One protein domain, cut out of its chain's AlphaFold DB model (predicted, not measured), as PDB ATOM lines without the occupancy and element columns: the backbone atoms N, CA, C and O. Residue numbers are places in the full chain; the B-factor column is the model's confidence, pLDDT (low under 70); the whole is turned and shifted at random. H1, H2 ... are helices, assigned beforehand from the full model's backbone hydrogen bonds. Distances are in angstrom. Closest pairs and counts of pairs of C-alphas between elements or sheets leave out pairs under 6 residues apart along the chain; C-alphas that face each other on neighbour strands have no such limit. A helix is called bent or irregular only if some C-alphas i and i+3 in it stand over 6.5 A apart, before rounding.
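What this domain is: This is residues 218 to 241 and 328 to 401 of the 524 residues of an uncharacterized protein of Aspergillus violaceofuscus (strain CBS 115571) (UniProt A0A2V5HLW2). Two longer helices, H1 and H2, slant past each other with only a loose approach, and three short helices, H3, H4 and H5, are strung round them on loops that fill much of the space between. The first stretch, residues 218 to 229, folds back on itself and reaches into the middle of the domain, while H3 and H5 lie farthest out. The printed part has 98 residues with five named helices, in the order H1, H2, H3, H4, H5, and no named strand; the class is all helix, though under half of the residues, 42, are in named elements. It is compact, with a radius of gyration of the C-alphas of 12.4 A, and rounded, spanning 35 by 31 by 25 A.

Where its parts are: The printed part begins at Phe 218, with its C-alpha at (35.793, -27.205, -0.594). Residues 218 to 219 make a short antiparallel pairing with residues 226 to 227. H1, residues 230 to 241, is 15.9 A long and begins at C-alpha 230 (40.722, -30.938, 1.760); it is neither bent nor irregular, but only just: C-alphas 238 and 241 are 6.0 A apart. After the cut, residues 330 to 331 pair antiparallel with residues 338 to 339. H2, residues 342 to 355, is the longest helix at 20.3 A. H3 is residues 370 to 373. H4, residues 382 to 388, is 10.1 A long and only just irregular, with C-alphas 383 and 386 6.9 A apart. H5, residues 397 to 401, ends at C-alpha 401 (29.420, -43.302, -11.176).

How they stand to each other: H1 and H2 are close but not clearly touching; their closest C-alphas, those of Lys 230 and Ala 350, are 6.7 A apart. They run opposite ways at a steep tilt of 52 degrees. H1 and H5 are also close but not clearly touching, with the closest C-alphas, those of Met 240 and Ala 397, 6.6 A apart. H3 is apart from H1, H2, H4 and H5. H4 is apart from H1, H2, H3 and H5. H2 and H5 are apart. Every O i to N i+4 pair is within hydrogen-bond range in H1 and H5; the counts are 9 of 10 in H2 and 1 of 3 in H4, where 2 of 4 O i to N i+3 pairs are within range, and H3 is too short for an O i to N i+4 pair.

The domain as a whole: The two C-alphas farthest apart, those of His 340 and Pro 392, are 36.3 A apart. Residues 242 to 327 are not printed, and C-alphas 241 and 328 are 14.1 A apart across this cut, which falls between H1 and H2. The link from H2 to H3, 14 residues, is long; those from H3 to H4 and from H4 to H5, 8 residues each, are short. The mean pLDDT of the printed part is 90.3, and residues 400 to 401 are under 70.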
ATOM      1  N   PHE A 218      35.027 -26.829   0.594       95.25
ATOM      2  CA  PHE A 218      35.793 -27.205  -0.594       95.25
ATOM      3  C   PHE A 218      34.817 -27.585  -1.706       95.25
ATOM      4  O   PHE A 218      33.922 -28.404  -1.491       95.25
ATOM      5  N   GLN A 219      34.976 -26.989  -2.880       95.50
ATOM      6  CA  GLN A 219      34.119 -27.217  -4.042       95.50
ATOM      7  C   GLN A 219      34.969 -27.848  -5.143       95.50
ATOM      8  O   GLN A 219      36.138 -27.494  -5.275       95.50
ATOM      9  N   CYS A 220      34.420 -28.787  -5.911       96.25
ATOM     10  CA  CYS A 220      35.143 -29.320  -7.059       96.25
ATOM     11  C   CYS A 220      35.347 -28.224  -8.118       96.25
ATOM     12  O   CYS A 220      34.444 -27.437  -8.397       96.25
ATOM     13  N   THR A 221      36.529 -28.189  -8.729       96.00
ATOM     14  CA  THR A 221      36.828 -27.311  -9.870       96.00
ATOM     15  C   THR A 221      36.420 -27.914 -11.216       96.00
ATOM     16  O   THR A 221      36.683 -27.302 -12.243       96.00
ATOM     17  N   PHE A 222      35.763 -29.080 -11.231       95.19
ATOM     18  CA  PHE A 222      35.327 -29.784 -12.448       95.19
ATOM     19  C   PHE A 222      33.840 -30.194 -12.448       95.19
ATOM     20  O   PHE A 222      33.313 -30.567 -13.494       95.19
ATOM     21  N   CYS A 223      33.148 -30.149 -11.307       93.19
ATOM     22  CA  CYS A 223      31.704 -30.389 -11.203       93.19
ATOM     23  C   CYS A 223      31.107 -29.664  -9.983       93.19
ATOM     24  O   CYS A 223      31.812 -28.971  -9.254       93.19
ATOM     25  N   THR A 224      29.806 -29.818  -9.733       92.44
ATOM     26  CA  THR A 224      29.106 -29.119  -8.636       92.44
ATOM     27  C   THR A 224      29.238 -29.783  -7.252       92.44
ATOM     28  O   THR A 224      28.682 -29.279  -6.272       92.44
ATOM     29  N   ASP A 225      29.996 -30.882  -7.133       92.50
ATOM     30  CA  ASP A 225      30.188 -31.606  -5.870       92.50
ATOM     31  C   ASP A 225      30.954 -30.773  -4.816       92.50
ATOM     32  O   ASP A 225      31.880 -30.014  -5.114       92.50
ATOM     33  N   THR A 226      30.574 -30.927  -3.539       94.00
ATOM     34  CA  THR A 226      31.112 -30.138  -2.411       94.00
ATOM     35  C   THR A 226      31.476 -30.998  -1.199       94.00
ATOM     36  O   THR A 226      30.746 -31.920  -0.824       94.00
ATOM     37  N   PHE A 227      32.586 -30.661  -0.536       94.25
ATOM     38  CA  PHE A 227      33.295 -31.506   0.429       94.25
ATOM     39  C   PHE A 227      33.680 -30.747   1.703       94.25
ATOM     40  O   PHE A 227      33.996 -29.555   1.689       94.25
ATOM     41  N   SER A 228      33.679 -31.454   2.836       90.75
ATOM     42  CA  SER A 228      34.035 -30.897   4.148       90.75
ATOM     43  C   SER A 228      35.532 -30.896   4.449       90.75
ATOM     44  O   SER A 228      35.983 -30.073   5.244       90.75
ATOM     45  N   THR A 229      36.317 -31.779   3.822       92.69
ATOM     46  CA  THR A 229      37.770 -31.854   4.026       92.69
ATOM     47  C   THR A 229      38.535 -31.603   2.728       92.69
ATOM     48  O   THR A 229      38.045 -31.883   1.634       92.69
ATOM     49  N   LYS A 230      39.771 -31.104   2.868       93.88
ATOM     50  CA  LYS A 230      40.722 -30.938   1.760       93.88
ATOM     51  C   LYS A 230      41.016 -32.284   1.080       93.88
ATOM     52  O   LYS A 230      41.095 -32.339  -0.140       93.88
ATOM     53  N   TYR A 231      41.151 -33.354   1.868       92.88
ATOM     54  CA  TYR A 231      41.501 -34.689   1.381       92.88
ATOM     55  C   TYR A 231      40.411 -35.288   0.487       92.88
ATOM     56  O   TYR A 231      40.721 -35.766  -0.601       92.88
ATOM     57  N   ASP A 232      39.143 -35.222   0.905       93.06
ATOM     58  CA  ASP A 232      38.034 -35.800   0.130       93.06
ATOM     59  C   ASP A 232      37.885 -35.109  -1.232       93.06
ATOM     60  O   ASP A 232      37.735 -35.781  -2.251       93.06
ATOM     61  N   TRP A 233      38.012 -33.778  -1.253       95.12
ATOM     62  CA  TRP A 233      38.011 -32.969  -2.473       95.12
ATOM     63  C   TRP A 233      39.215 -33.275  -3.383       95.12
ATOM     64  O   TRP A 233      39.019 -33.600  -4.553       95.12
ATOM     65  N   GLN A 234      40.448 -33.261  -2.856       93.12
ATOM     66  CA  GLN A 234      41.655 -33.590  -3.633       93.12
ATOM     67  C   GLN A 234      41.603 -35.009  -4.220       93.12
ATOM     68  O   GLN A 234      42.026 -35.229  -5.356       93.12
ATOM     69  N   ARG A 235      41.074 -35.972  -3.453       89.50
ATOM     70  CA  ARG A 235      40.874 -37.359  -3.885       89.50
ATOM     71  C   ARG A 235      39.811 -37.461  -4.976       89.50
ATOM     72  O   ARG A 235      40.020 -38.198  -5.933       89.50
ATOM     73  N   HIS A 236      38.705 -36.731  -4.842       92.06
ATOM     74  CA  HIS A 236      37.641 -36.674  -5.841       92.06
ATOM     75  C   HIS A 236      38.144 -36.084  -7.168       92.06
ATOM     76  O   HIS A 236      37.993 -36.749  -8.187       92.06
ATOM     77  N   GLU A 237      38.826 -34.929  -7.175       93.44
ATOM     78  CA  GLU A 237      39.387 -34.368  -8.420       93.44
ATOM     79  C   GLU A 237      40.334 -35.365  -9.108       93.44
ATOM     80  O   GLU A 237      40.135 -35.705 -10.275       93.44
ATOM     81  N   LYS A 238      41.299 -35.927  -8.368       87.44
ATOM     82  CA  LYS A 238      42.289 -36.860  -8.932       87.44
ATOM     83  C   LYS A 238      41.723 -38.239  -9.327       87.44
ATOM     84  O   LYS A 238      42.376 -38.946 -10.085       87.44
ATOM     85  N   SER A 239      40.549 -38.659  -8.833       84.56
ATOM     86  CA  SER A 239      39.968 -39.969  -9.202       84.56
ATOM     87  C   SER A 239      38.699 -39.923 -10.046       84.56
ATOM     88  O   SER A 239      38.287 -40.981 -10.509       84.56
ATOM     89  N   MET A 240      38.060 -38.760 -10.199       86.75
ATOM     90  CA  MET A 240      36.859 -38.593 -11.030       86.75
ATOM     91  C   MET A 240      37.107 -37.756 -12.280       86.75
ATOM     92  O   MET A 240      36.401 -37.946 -13.269       86.75
ATOM     93  N   HIS A 241      38.070 -36.832 -12.219       90.44
ATOM     94  CA  HIS A 241      38.215 -35.786 -13.225       90.44
ATOM     95  C   HIS A 241      39.568 -35.761 -13.918       90.44
ATOM     96  O   HIS A 241      39.613 -35.435 -15.092       90.44
ATOM     97  N   ILE A 328      52.318 -30.523 -14.153       87.50
ATOM     98  CA  ILE A 328      51.047 -30.025 -14.689       87.50
ATOM     99  C   ILE A 328      51.082 -28.504 -14.697       87.50
ATOM    100  O   ILE A 328      51.045 -27.876 -13.639       87.50
ATOM    101  N   GLN A 329      51.138 -27.904 -15.885       92.88
ATOM    102  CA  GLN A 329      50.863 -26.476 -16.029       92.88
ATOM    103  C   GLN A 329      49.386 -26.231 -15.708       92.88
ATOM    104  O   GLN A 329      48.534 -26.988 -16.161       92.88
ATOM    105  N   SER A 330      49.082 -25.227 -14.887       94.38
ATOM    106  CA  SER A 330      47.712 -24.841 -14.521       94.38
ATOM    107  C   SER A 330      47.639 -23.384 -14.055       94.38
ATOM    108  O   SER A 330      48.658 -22.797 -13.684       94.38
ATOM    109  N   ARG A 331      46.430 -22.820 -14.041       95.81
ATOM    110  CA  ARG A 331      46.070 -21.457 -13.622       95.81
ATOM    111  C   ARG A 331      44.966 -21.500 -12.557       95.81
ATOM    112  O   ARG A 331      44.066 -22.338 -12.607       95.81
ATOM    113  N   CYS A 332      45.010 -20.576 -11.602       97.19
ATOM    114  CA  CYS A 332      43.918 -20.315 -10.667       97.19
ATOM    115  C   CYS A 332      42.922 -19.304 -11.252       97.19
ATOM    116  O   CYS A 332      43.289 -18.156 -11.486       97.19
ATOM    117  N   GLY A 333      41.649 -19.670 -11.420       95.25
ATOM    118  CA  GLY A 333      40.614 -18.729 -11.875       95.25
ATOM    119  C   GLY A 333      40.169 -17.696 -10.831       95.25
ATOM    120  O   GLY A 333      39.370 -16.823 -11.159       95.25
ATOM    121  N   PHE A 334      40.668 -17.781  -9.591       96.44
ATOM    122  CA  PHE A 334      40.408 -16.795  -8.534       96.44
ATOM    123  C   PHE A 334      41.442 -15.652  -8.483       96.44
ATOM    124  O   PHE A 334      41.155 -14.614  -7.894       96.44
ATOM    125  N   CYS A 335      42.659 -15.844  -9.015       96.50
ATOM    126  CA  CYS A 335      43.756 -14.866  -8.884       96.50
ATOM    127  C   CYS A 335      44.901 -14.999  -9.916       96.50
ATOM    128  O   CYS A 335      45.999 -14.498  -9.680       96.50
ATOM    129  N   ASP A 336      44.688 -15.733 -11.011       96.44
ATOM    130  CA  ASP A 336      45.615 -15.934 -12.141       96.44
ATOM    131  C   ASP A 336      46.972 -16.596 -11.832       96.44
ATOM    132  O   ASP A 336      47.744 -16.885 -12.748       96.44
ATOM    133  N   ALA A 337      47.248 -16.934 -10.568       97.00
ATOM    134  CA  ALA A 337      48.451 -17.653 -10.158       97.00
ATOM    135  C   ALA A 337      48.629 -18.968 -10.944       97.00
ATOM    136  O   ALA A 337      47.688 -19.758 -11.076       97.00
ATOM    137  N   ARG A 338      49.847 -19.208 -11.454       97.12
ATOM    138  CA  ARG A 338      50.192 -20.380 -12.277       97.12
ATOM    139  C   ARG A 338      51.046 -21.386 -11.506       97.12
ATOM    140  O   ARG A 338      51.928 -21.002 -10.741       97.12
ATOM    141  N   PHE A 339      50.813 -22.675 -11.741       95.00
ATOM    142  CA  PHE A 339      51.499 -23.786 -11.067       95.00
ATOM    143  C   PHE A 339      51.989 -24.818 -12.076       95.00
ATOM    144  O   PHE A 339      51.354 -25.005 -13.107       95.00
ATOM    145  N   HIS A 340      53.069 -25.519 -11.717       93.69
ATOM    146  CA  HIS A 340      53.647 -26.639 -12.473       93.69
ATOM    147  C   HIS A 340      53.452 -27.995 -11.755       93.69
ATOM    148  O   HIS A 340      53.996 -29.013 -12.164       93.69
ATOM    149  N   SER A 341      52.696 -28.030 -10.649       91.69
ATOM    150  CA  SER A 341      52.499 -29.229  -9.823       91.69
ATOM    151  C   SER A 341      51.102 -29.273  -9.203       91.69
ATOM    152  O   SER A 341      50.615 -28.272  -8.667       91.69
ATOM    153  N   TRP A 342      50.483 -30.459  -9.212       90.62
ATOM    154  CA  TRP A 342      49.133 -30.677  -8.680       90.62
ATOM    155  C   TRP A 342      49.009 -30.328  -7.196       90.62
ATOM    156  O   TRP A 342      48.033 -29.703  -6.782       90.62
ATOM    157  N   THR A 343      50.015 -30.688  -6.394       91.31
ATOM    158  CA  THR A 343      50.032 -30.391  -4.958       91.31
ATOM    159  C   THR A 343      50.061 -28.883  -4.720       91.31
ATOM    160  O   THR A 343      49.285 -28.386  -3.912       91.31
ATOM    161  N   ALA A 344      50.877 -28.135  -5.471       94.12
ATOM    162  CA  ALA A 344      50.946 -26.678  -5.356       94.12
ATOM    163  C   ALA A 344      49.614 -26.006  -5.741       94.12
ATOM    164  O   ALA A 344      49.094 -25.205  -4.964       94.12
ATOM    165  N   ARG A 345      49.016 -26.406  -6.878       94.75
ATOM    166  CA  ARG A 345      47.675 -25.968  -7.311       94.75
ATOM    167  C   ARG A 345      46.640 -26.206  -6.209       94.75
ATOM    168  O   ARG A 345      45.939 -25.287  -5.795       94.75
ATOM    169  N   ALA A 346      46.532 -27.442  -5.730       94.19
ATOM    170  CA  ALA A 346      45.464 -27.829  -4.818       94.19
ATOM    171  C   ALA A 346      45.658 -27.279  -3.389       94.19
ATOM    172  O   ALA A 346      44.677 -27.026  -2.689       94.19
ATOM    173  N   ASP A 347      46.893 -27.033  -2.952       95.81
ATOM    174  CA  ASP A 347      47.174 -26.388  -1.667       95.81
ATOM    175  C   ASP A 347      46.890 -24.880  -1.701       95.81
ATOM    176  O   ASP A 347      46.342 -24.341  -0.736       95.81
ATOM    177  N   HIS A 348      47.161 -24.224  -2.833       97.06
ATOM    178  CA  HIS A 348      46.773 -22.839  -3.091       97.06
ATOM    179  C   HIS A 348      45.244 -22.667  -3.165       97.06
ATOM    180  O   HIS A 348      44.680 -21.832  -2.457       97.06
ATOM    181  N   LEU A 349      44.537 -23.501  -3.936       96.75
ATOM    182  CA  LEU A 349      43.067 -23.469  -3.999       96.75
ATOM    183  C   LEU A 349      42.427 -23.759  -2.628       96.75
ATOM    184  O   LEU A 349      41.459 -23.108  -2.233       96.75
ATOM    185  N   ALA A 350      43.027 -24.650  -1.830       96.25
ATOM    186  CA  ALA A 350      42.621 -24.873  -0.443       96.25
ATOM    187  C   ALA A 350      42.808 -23.649   0.477       96.25
ATOM    188  O   ALA A 350      42.256 -23.660   1.579       96.25
ATOM    189  N   ALA A 351      43.565 -22.618   0.085       96.69
ATOM    190  CA  ALA A 351      43.622 -21.340   0.795       96.69
ATOM    191  C   ALA A 351      42.415 -20.449   0.449       96.69
ATOM    192  O   ALA A 351      41.758 -19.956   1.367       96.69
ATOM    193  N   HIS A 352      42.041 -20.336  -0.829       97.06
ATOM    194  CA  HIS A 352      40.842 -19.602  -1.259       97.06
ATOM    195  C   HIS A 352      39.552 -20.172  -0.632       97.06
ATOM    196  O   HIS A 352      38.792 -19.435   0.000       97.06
ATOM    197  N   TYR A 353      39.366 -21.499  -0.632       95.44
ATOM    198  CA  TYR A 353      38.230 -22.142   0.056       95.44
ATOM    199  C   TYR A 353      38.257 -22.003   1.596       95.44
ATOM    200  O   TYR A 353      37.243 -22.213   2.264       95.44
ATOM    201  N   LYS A 354      39.403 -21.655   2.207       93.12
ATOM    202  CA  LYS A 354      39.477 -21.292   3.639       93.12
ATOM    203  C   LYS A 354      39.108 -19.829   3.885       93.12
ATOM    204  O   LYS A 354      38.527 -19.552   4.930       93.12
ATOM    205  N   GLN A 355      39.426 -18.937   2.945       93.19
ATOM    206  CA  GLN A 355      39.042 -17.519   2.961       93.19
ATOM    207  C   GLN A 355      37.536 -17.325   2.714       93.19
ATOM    208  O   GLN A 355      36.970 -16.340   3.178       93.19
ATOM    209  N   GLY A 356      36.881 -18.291   2.059       91.62
ATOM    210  CA  GLY A 356      35.433 -18.303   1.824       91.62
ATOM    211  C   GLY A 356      35.017 -18.035   0.377       91.62
ATOM    212  O   GLY A 356      33.820 -17.939   0.126       91.62
ATOM    213  N   VAL A 357      35.984 -17.955  -0.543       93.62
ATOM    214  CA  VAL A 357      35.761 -17.832  -1.992       93.62
ATOM    215  C   VAL A 357      35.027 -19.078  -2.510       93.62
ATOM    216  O   VAL A 357      35.373 -20.206  -2.143       93.62
ATOM    217  N   GLU A 358      34.013 -18.891  -3.353       93.00
ATOM    218  CA  GLU A 358      33.191 -19.955  -3.942       93.00
ATOM    219  C   GLU A 358      33.386 -20.050  -5.469       93.00
ATOM    220  O   GLU A 358      33.818 -19.100  -6.112       93.00
ATOM    221  N   MET A 359      32.986 -21.160  -6.112       94.06
ATOM    222  CA  MET A 359      33.130 -21.333  -7.578       94.06
ATOM    223  C   MET A 359      32.328 -20.336  -8.438       94.06
ATOM    224  O   MET A 359      32.436 -20.354  -9.659       94.06
ATOM    225  N   ARG A 360      31.537 -19.448  -7.820       90.88
ATOM    226  CA  ARG A 360      30.908 -18.292  -8.485       90.88
ATOM    227  C   ARG A 360      31.894 -17.163  -8.810       90.88
ATOM    228  O   ARG A 360      31.541 -16.265  -9.557       90.88
ATOM    229  N   GLU A 361      33.087 -17.204  -8.219       93.31
ATOM    230  CA  GLU A 361      34.172 -16.226  -8.375       93.31
ATOM    231  C   GLU A 361      35.310 -16.780  -9.258       93.31
ATOM    232  O   GLU A 361      36.399 -16.210  -9.292       93.31
ATOM    233  N   TRP A 362      35.100 -17.912  -9.948       94.62
ATOM    234  CA  TRP A 362      36.090 -18.494 -10.858       94.62
ATOM    235  C   TRP A 362      35.961 -17.912 -12.271       94.62
ATOM    236  O   TRP A 362      34.915 -18.030 -12.906       94.62
ATOM    237  N   HIS A 363      37.058 -17.371 -12.802       92.50
ATOM    238  CA  HIS A 363      37.123 -16.747 -14.123       92.50
ATOM    239  C   HIS A 363      38.034 -17.531 -15.074       92.50
ATOM    240  O   HIS A 363      39.147 -17.917 -14.703       92.50
ATOM    241  N   GLY A 364      37.596 -17.710 -16.322       90.56
ATOM    242  CA  GLY A 364      38.337 -18.459 -17.342       90.56
ATOM    243  C   GLY A 364      38.432 -19.959 -17.043       90.56
ATOM    244  O   GLY A 364      37.711 -20.494 -16.202       90.56
ATOM    245  N   ASP A 365      39.321 -20.649 -17.747       90.94
ATOM    246  CA  ASP A 365      39.535 -22.092 -17.636       90.94
ATOM    247  C   ASP A 365      40.506 -22.477 -16.493       90.94
ATOM    248  O   ASP A 365      40.768 -21.699 -15.569       90.94
ATOM    249  N   TRP A 366      41.028 -23.706 -16.544       94.12
ATOM    250  CA  TRP A 366      42.047 -24.227 -15.629       94.12
ATOM    251  C   TRP A 366      43.497 -23.888 -16.018       94.12
ATOM    252  O   TRP A 366      44.410 -24.282 -15.291       94.12
ATOM    253  N   GLY A 367      43.741 -23.245 -17.166       92.69
ATOM    254  CA  GLY A 367      45.069 -23.022 -17.748       92.69
ATOM    255  C   GLY A 367      45.916 -24.289 -17.916       92.69
ATOM    256  O   GLY A 367      47.134 -24.224 -17.742       92.69
ATOM    257  N   PHE A 368      45.278 -25.440 -18.155       93.56
ATOM    258  CA  PHE A 368      45.958 -26.718 -18.370       93.56
ATOM    259  C   PHE A 368      46.595 -26.774 -19.768       93.56
ATOM    260  O   PHE A 368      46.006 -26.312 -20.743       93.56
ATOM    261  N   ALA A 369      47.776 -27.387 -19.877       89.00
ATOM    262  CA  ALA A 369      48.390 -27.691 -21.173       89.00
ATOM    263  C   ALA A 369      47.559 -28.738 -21.963       89.00
ATOM    264  O   ALA A 369      46.849 -29.531 -21.332       89.00
ATOM    265  N   PRO A 370      47.624 -28.789 -23.310       86.50
ATOM    266  CA  PRO A 370      46.787 -29.675 -24.134       86.50
ATOM    267  C   PRO A 370      46.874 -31.165 -23.767       86.50
ATOM    268  O   PRO A 370      45.881 -31.890 -23.815       86.50
ATOM    269  N   GLU A 371      48.052 -31.621 -23.353       84.06
ATOM    270  CA  GLU A 371      48.333 -32.993 -22.922       84.06
ATOM    271  C   GLU A 371      47.595 -33.325 -21.619       84.06
ATOM    272  O   GLU A 371      47.132 -34.447 -21.433       84.06
ATOM    273  N   VAL A 372      47.458 -32.328 -20.740       86.38
ATOM    274  CA  VAL A 372      46.771 -32.412 -19.447       86.38
ATOM    275  C   VAL A 372      45.255 -32.270 -19.634       86.38
ATOM    276  O   VAL A 372      44.501 -33.009 -19.007       86.38
ATOM    277  N   LEU A 373      44.798 -31.394 -20.542       87.19
ATOM    278  CA  LEU A 373      43.382 -31.264 -20.928       87.19
ATOM    279  C   LEU A 373      42.814 -32.572 -21.493       87.19
ATOM    280  O   LEU A 373      41.696 -32.950 -21.155       87.19
ATOM    281  N   ARG A 374      43.598 -33.306 -22.292       85.19
ATOM    282  CA  ARG A 374      43.231 -34.633 -22.824       85.19
ATOM    283  C   ARG A 374      42.979 -35.704 -21.754       85.19
ATOM    284  O   ARG A 374      42.397 -36.732 -22.081       85.19
ATOM    285  N   LEU A 375      43.424 -35.489 -20.514       85.06
ATOM    286  CA  LEU A 375      43.188 -36.386 -19.377       85.06
ATOM    287  C   LEU A 375      41.972 -35.964 -18.536       85.06
ATOM    288  O   LEU A 375      41.707 -36.582 -17.506       85.06
ATOM    289  N   VAL A 376      41.256 -34.901 -18.918       88.88
ATOM    290  CA  VAL A 376      40.109 -34.404 -18.154       88.88
ATOM    291  C   VAL A 376      38.844 -35.186 -18.520       88.88
ATOM    292  O   VAL A 376      38.255 -34.991 -19.581       88.88
ATOM    293  N   GLU A 377      38.397 -36.052 -17.612       85.12
ATOM    294  CA  GLU A 377      37.147 -36.809 -17.725       85.12
ATOM    295  C   GLU A 377      36.011 -36.198 -16.882       85.12
ATOM    296  O   GLU A 377      36.231 -35.467 -15.913       85.12
ATOM    297  N   ASN A 378      34.764 -36.565 -17.207       86.19
ATOM    298  CA  ASN A 378      33.568 -36.327 -16.383       86.19
ATOM    299  C   ASN A 378      33.434 -34.876 -15.866       86.19
ATOM    300  O   ASN A 378      32.980 -34.673 -14.742       86.19
ATOM    301  N   ALA A 379      33.861 -33.873 -16.637       89.81
ATOM    302  CA  ALA A 379      34.011 -32.492 -16.180       89.81
ATOM    303  C   ALA A 379      33.104 -31.504 -16.925       89.81
ATOM    304  O   ALA A 379      32.643 -31.762 -18.036       89.81
ATOM    305  N   MET A 380      32.918 -30.332 -16.320       90.44
ATOM    306  CA  MET A 380      32.367 -29.139 -16.953       90.44
ATOM    307  C   MET A 380      33.356 -27.965 -16.842       90.44
ATOM    308  O   MET A 380      34.126 -27.934 -15.877       90.44
ATOM    309  N   PRO A 381      33.336 -26.985 -17.766       90.94
ATOM    310  CA  PRO A 381      34.205 -25.813 -17.682       90.94
ATOM    311  C   PRO A 381      34.043 -25.059 -16.346       90.94
ATOM    312  O   PRO A 381      32.915 -24.847 -15.887       90.94
ATOM    313  N   PRO A 382      35.139 -24.624 -15.697       93.25
ATOM    314  CA  PRO A 382      35.100 -24.238 -14.285       93.25
ATOM    315  C   PRO A 382      34.345 -22.926 -14.039       93.25
ATOM    316  O   PRO A 382      33.684 -22.783 -13.011       93.25
ATOM    317  N   TYR A 383      34.353 -22.020 -15.023       90.62
ATOM    318  CA  TYR A 383      33.585 -20.770 -15.035       90.62
ATOM    319  C   TYR A 383      32.054 -20.965 -15.086       90.62
ATOM    320  O   TYR A 383      31.313 -20.000 -14.915       90.62
ATOM    321  N   LEU A 384      31.559 -22.193 -15.291       90.25
ATOM    322  CA  LEU A 384      30.125 -22.522 -15.263       90.25
ATOM    323  C   LEU A 384      29.671 -23.162 -13.951       90.25
ATOM    324  O   LEU A 384      28.476 -23.159 -13.658       90.25
ATOM    325  N   ILE A 385      30.590 -23.693 -13.139       91.19
ATOM    326  CA  ILE A 385      30.246 -24.476 -11.940       91.19
ATOM    327  C   ILE A 385      29.419 -23.643 -10.950       91.19
ATOM    328  O   ILE A 385      28.455 -24.148 -10.376       91.19
ATOM    329  N   GLY A 386      29.736 -22.355 -10.780       86.94
ATOM    330  CA  GLY A 386      28.980 -21.451  -9.909       86.94
ATOM    331  C   GLY A 386      27.534 -21.168 -10.354       86.94
ATOM    332  O   GLY A 386      26.712 -20.801  -9.510       86.94
ATOM    333  N   GLN A 387      27.228 -21.359 -11.644       84.38
ATOM    334  CA  GLN A 387      25.912 -21.161 -12.264       84.38
ATOM    335  C   GLN A 387      25.127 -22.481 -12.309       84.38
ATOM    336  O   GLN A 387      23.996 -22.535 -11.830       84.38
ATOM    337  N   GLU A 388      25.758 -23.576 -12.744       86.00
ATOM    338  CA  GLU A 388      25.175 -24.928 -12.727       86.00
ATOM    339  C   GLU A 388      24.806 -25.379 -11.302       86.00
ATOM    340  O   GLU A 388      23.791 -26.037 -11.115       86.00
ATOM    341  N   GLN A 389      25.535 -24.942 -10.262       85.44
ATOM    342  CA  GLN A 389      25.170 -25.134  -8.842       85.44
ATOM    343  C   GLN A 389      23.783 -24.579  -8.433       85.44
ATOM    344  O   GLN A 389      23.356 -24.786  -7.286       85.44
ATOM    345  N   LEU A 390      23.111 -23.829  -9.315       81.38
ATOM    346  CA  LEU A 390      21.761 -23.287  -9.137       81.38
ATOM    347  C   LEU A 390      20.707 -23.977 -10.028       81.38
ATOM    348  O   LEU A 390      19.517 -23.751  -9.813       81.38
ATOM    349  N   ALA A 391      21.121 -24.819 -10.983       77.69
ATOM    350  CA  ALA A 391      20.227 -25.554 -11.874       77.69
ATOM    351  C   ALA A 391      19.403 -26.624 -11.115       77.69
ATOM    352  O   ALA A 391      19.816 -27.069 -10.035       77.69
ATOM    353  N   PRO A 392      18.252 -27.087 -11.649       72.75
ATOM    354  CA  PRO A 392      17.383 -28.027 -10.929       72.75
ATOM    355  C   PRO A 392      18.000 -29.425 -10.727       72.75
ATOM    356  O   PRO A 392      17.687 -30.087  -9.737       72.75
ATOM    357  N   ASN A 393      18.887 -29.847 -11.637       75.69
ATOM    358  CA  ASN A 393      19.665 -31.087 -11.587       75.69
ATOM    359  C   ASN A 393      21.138 -30.766 -11.931       75.69
ATOM    360  O   ASN A 393      21.513 -30.799 -13.105       75.69
ATOM    361  N   PRO A 394      21.949 -30.351 -10.941       83.12
ATOM    362  CA  PRO A 394      23.282 -29.803 -11.173       83.12
ATOM    363  C   PRO A 394      24.318 -30.904 -11.456       83.12
ATOM    364  O   PRO A 394      24.361 -31.917 -10.756       83.12
ATOM    365  N   PHE A 395      25.193 -30.688 -12.444       86.00
ATOM    366  CA  PHE A 395      26.202 -31.664 -12.875       86.00
ATOM    367  C   PHE A 395      27.076 -32.229 -11.731       86.00
ATOM    368  O   PHE A 395      27.860 -31.498 -11.113       86.00
ATOM    369  N   SER A 396      26.983 -33.540 -11.475       88.06
ATOM    370  CA  SER A 396      27.715 -34.254 -10.412       88.06
ATOM    371  C   SER A 396      28.393 -35.520 -10.947       88.06
ATOM    372  O   SER A 396      27.730 -36.487 -11.327       88.06
ATOM    373  N   ALA A 397      29.729 -35.562 -10.921       85.94
ATOM    374  CA  ALA A 397      30.480 -36.757 -11.321       85.94
ATOM    375  C   ALA A 397      30.321 -37.921 -10.326       85.94
ATOM    376  O   ALA A 397      30.403 -39.093 -10.710       85.94
ATOM    377  N   SER A 398      30.018 -37.621  -9.057       81.31
ATOM    378  CA  SER A 398      29.649 -38.648  -8.079       81.31
ATOM    379  C   SER A 398      28.361 -39.381  -8.481       81.31
ATOM    380  O   SER A 398      28.291 -40.598  -8.315       81.31
ATOM    381  N   ALA A 399      27.373 -38.684  -9.059       74.06
ATOM    382  CA  ALA A 399      26.128 -39.295  -9.534       74.06
ATOM    383  C   ALA A 399      26.338 -40.186 -10.775       74.06
ATOM    384  O   ALA A 399      25.837 -41.308 -10.809       74.06
ATOM    385  N   ILE A 400      27.148 -39.742 -11.747       68.25
ATOM    386  CA  ILE A 400      27.465 -40.503 -12.978       68.25
ATOM    387  C   ILE A 400      28.018 -41.903 -12.658       68.25
ATOM    388  O   ILE A 400      27.713 -42.874 -13.348       68.25
ATOM    389  N   THR A 401      28.799 -42.029 -11.581       55.72
ATOM    390  CA  THR A 401      29.420 -43.302 -11.176       55.72
ATOM    391  C   THR A 401      28.393 -44.366 -10.774       55.72
ATOM    392  O   THR A 401      28.638 -45.549 -10.982       55.72
TER     393      THR A 401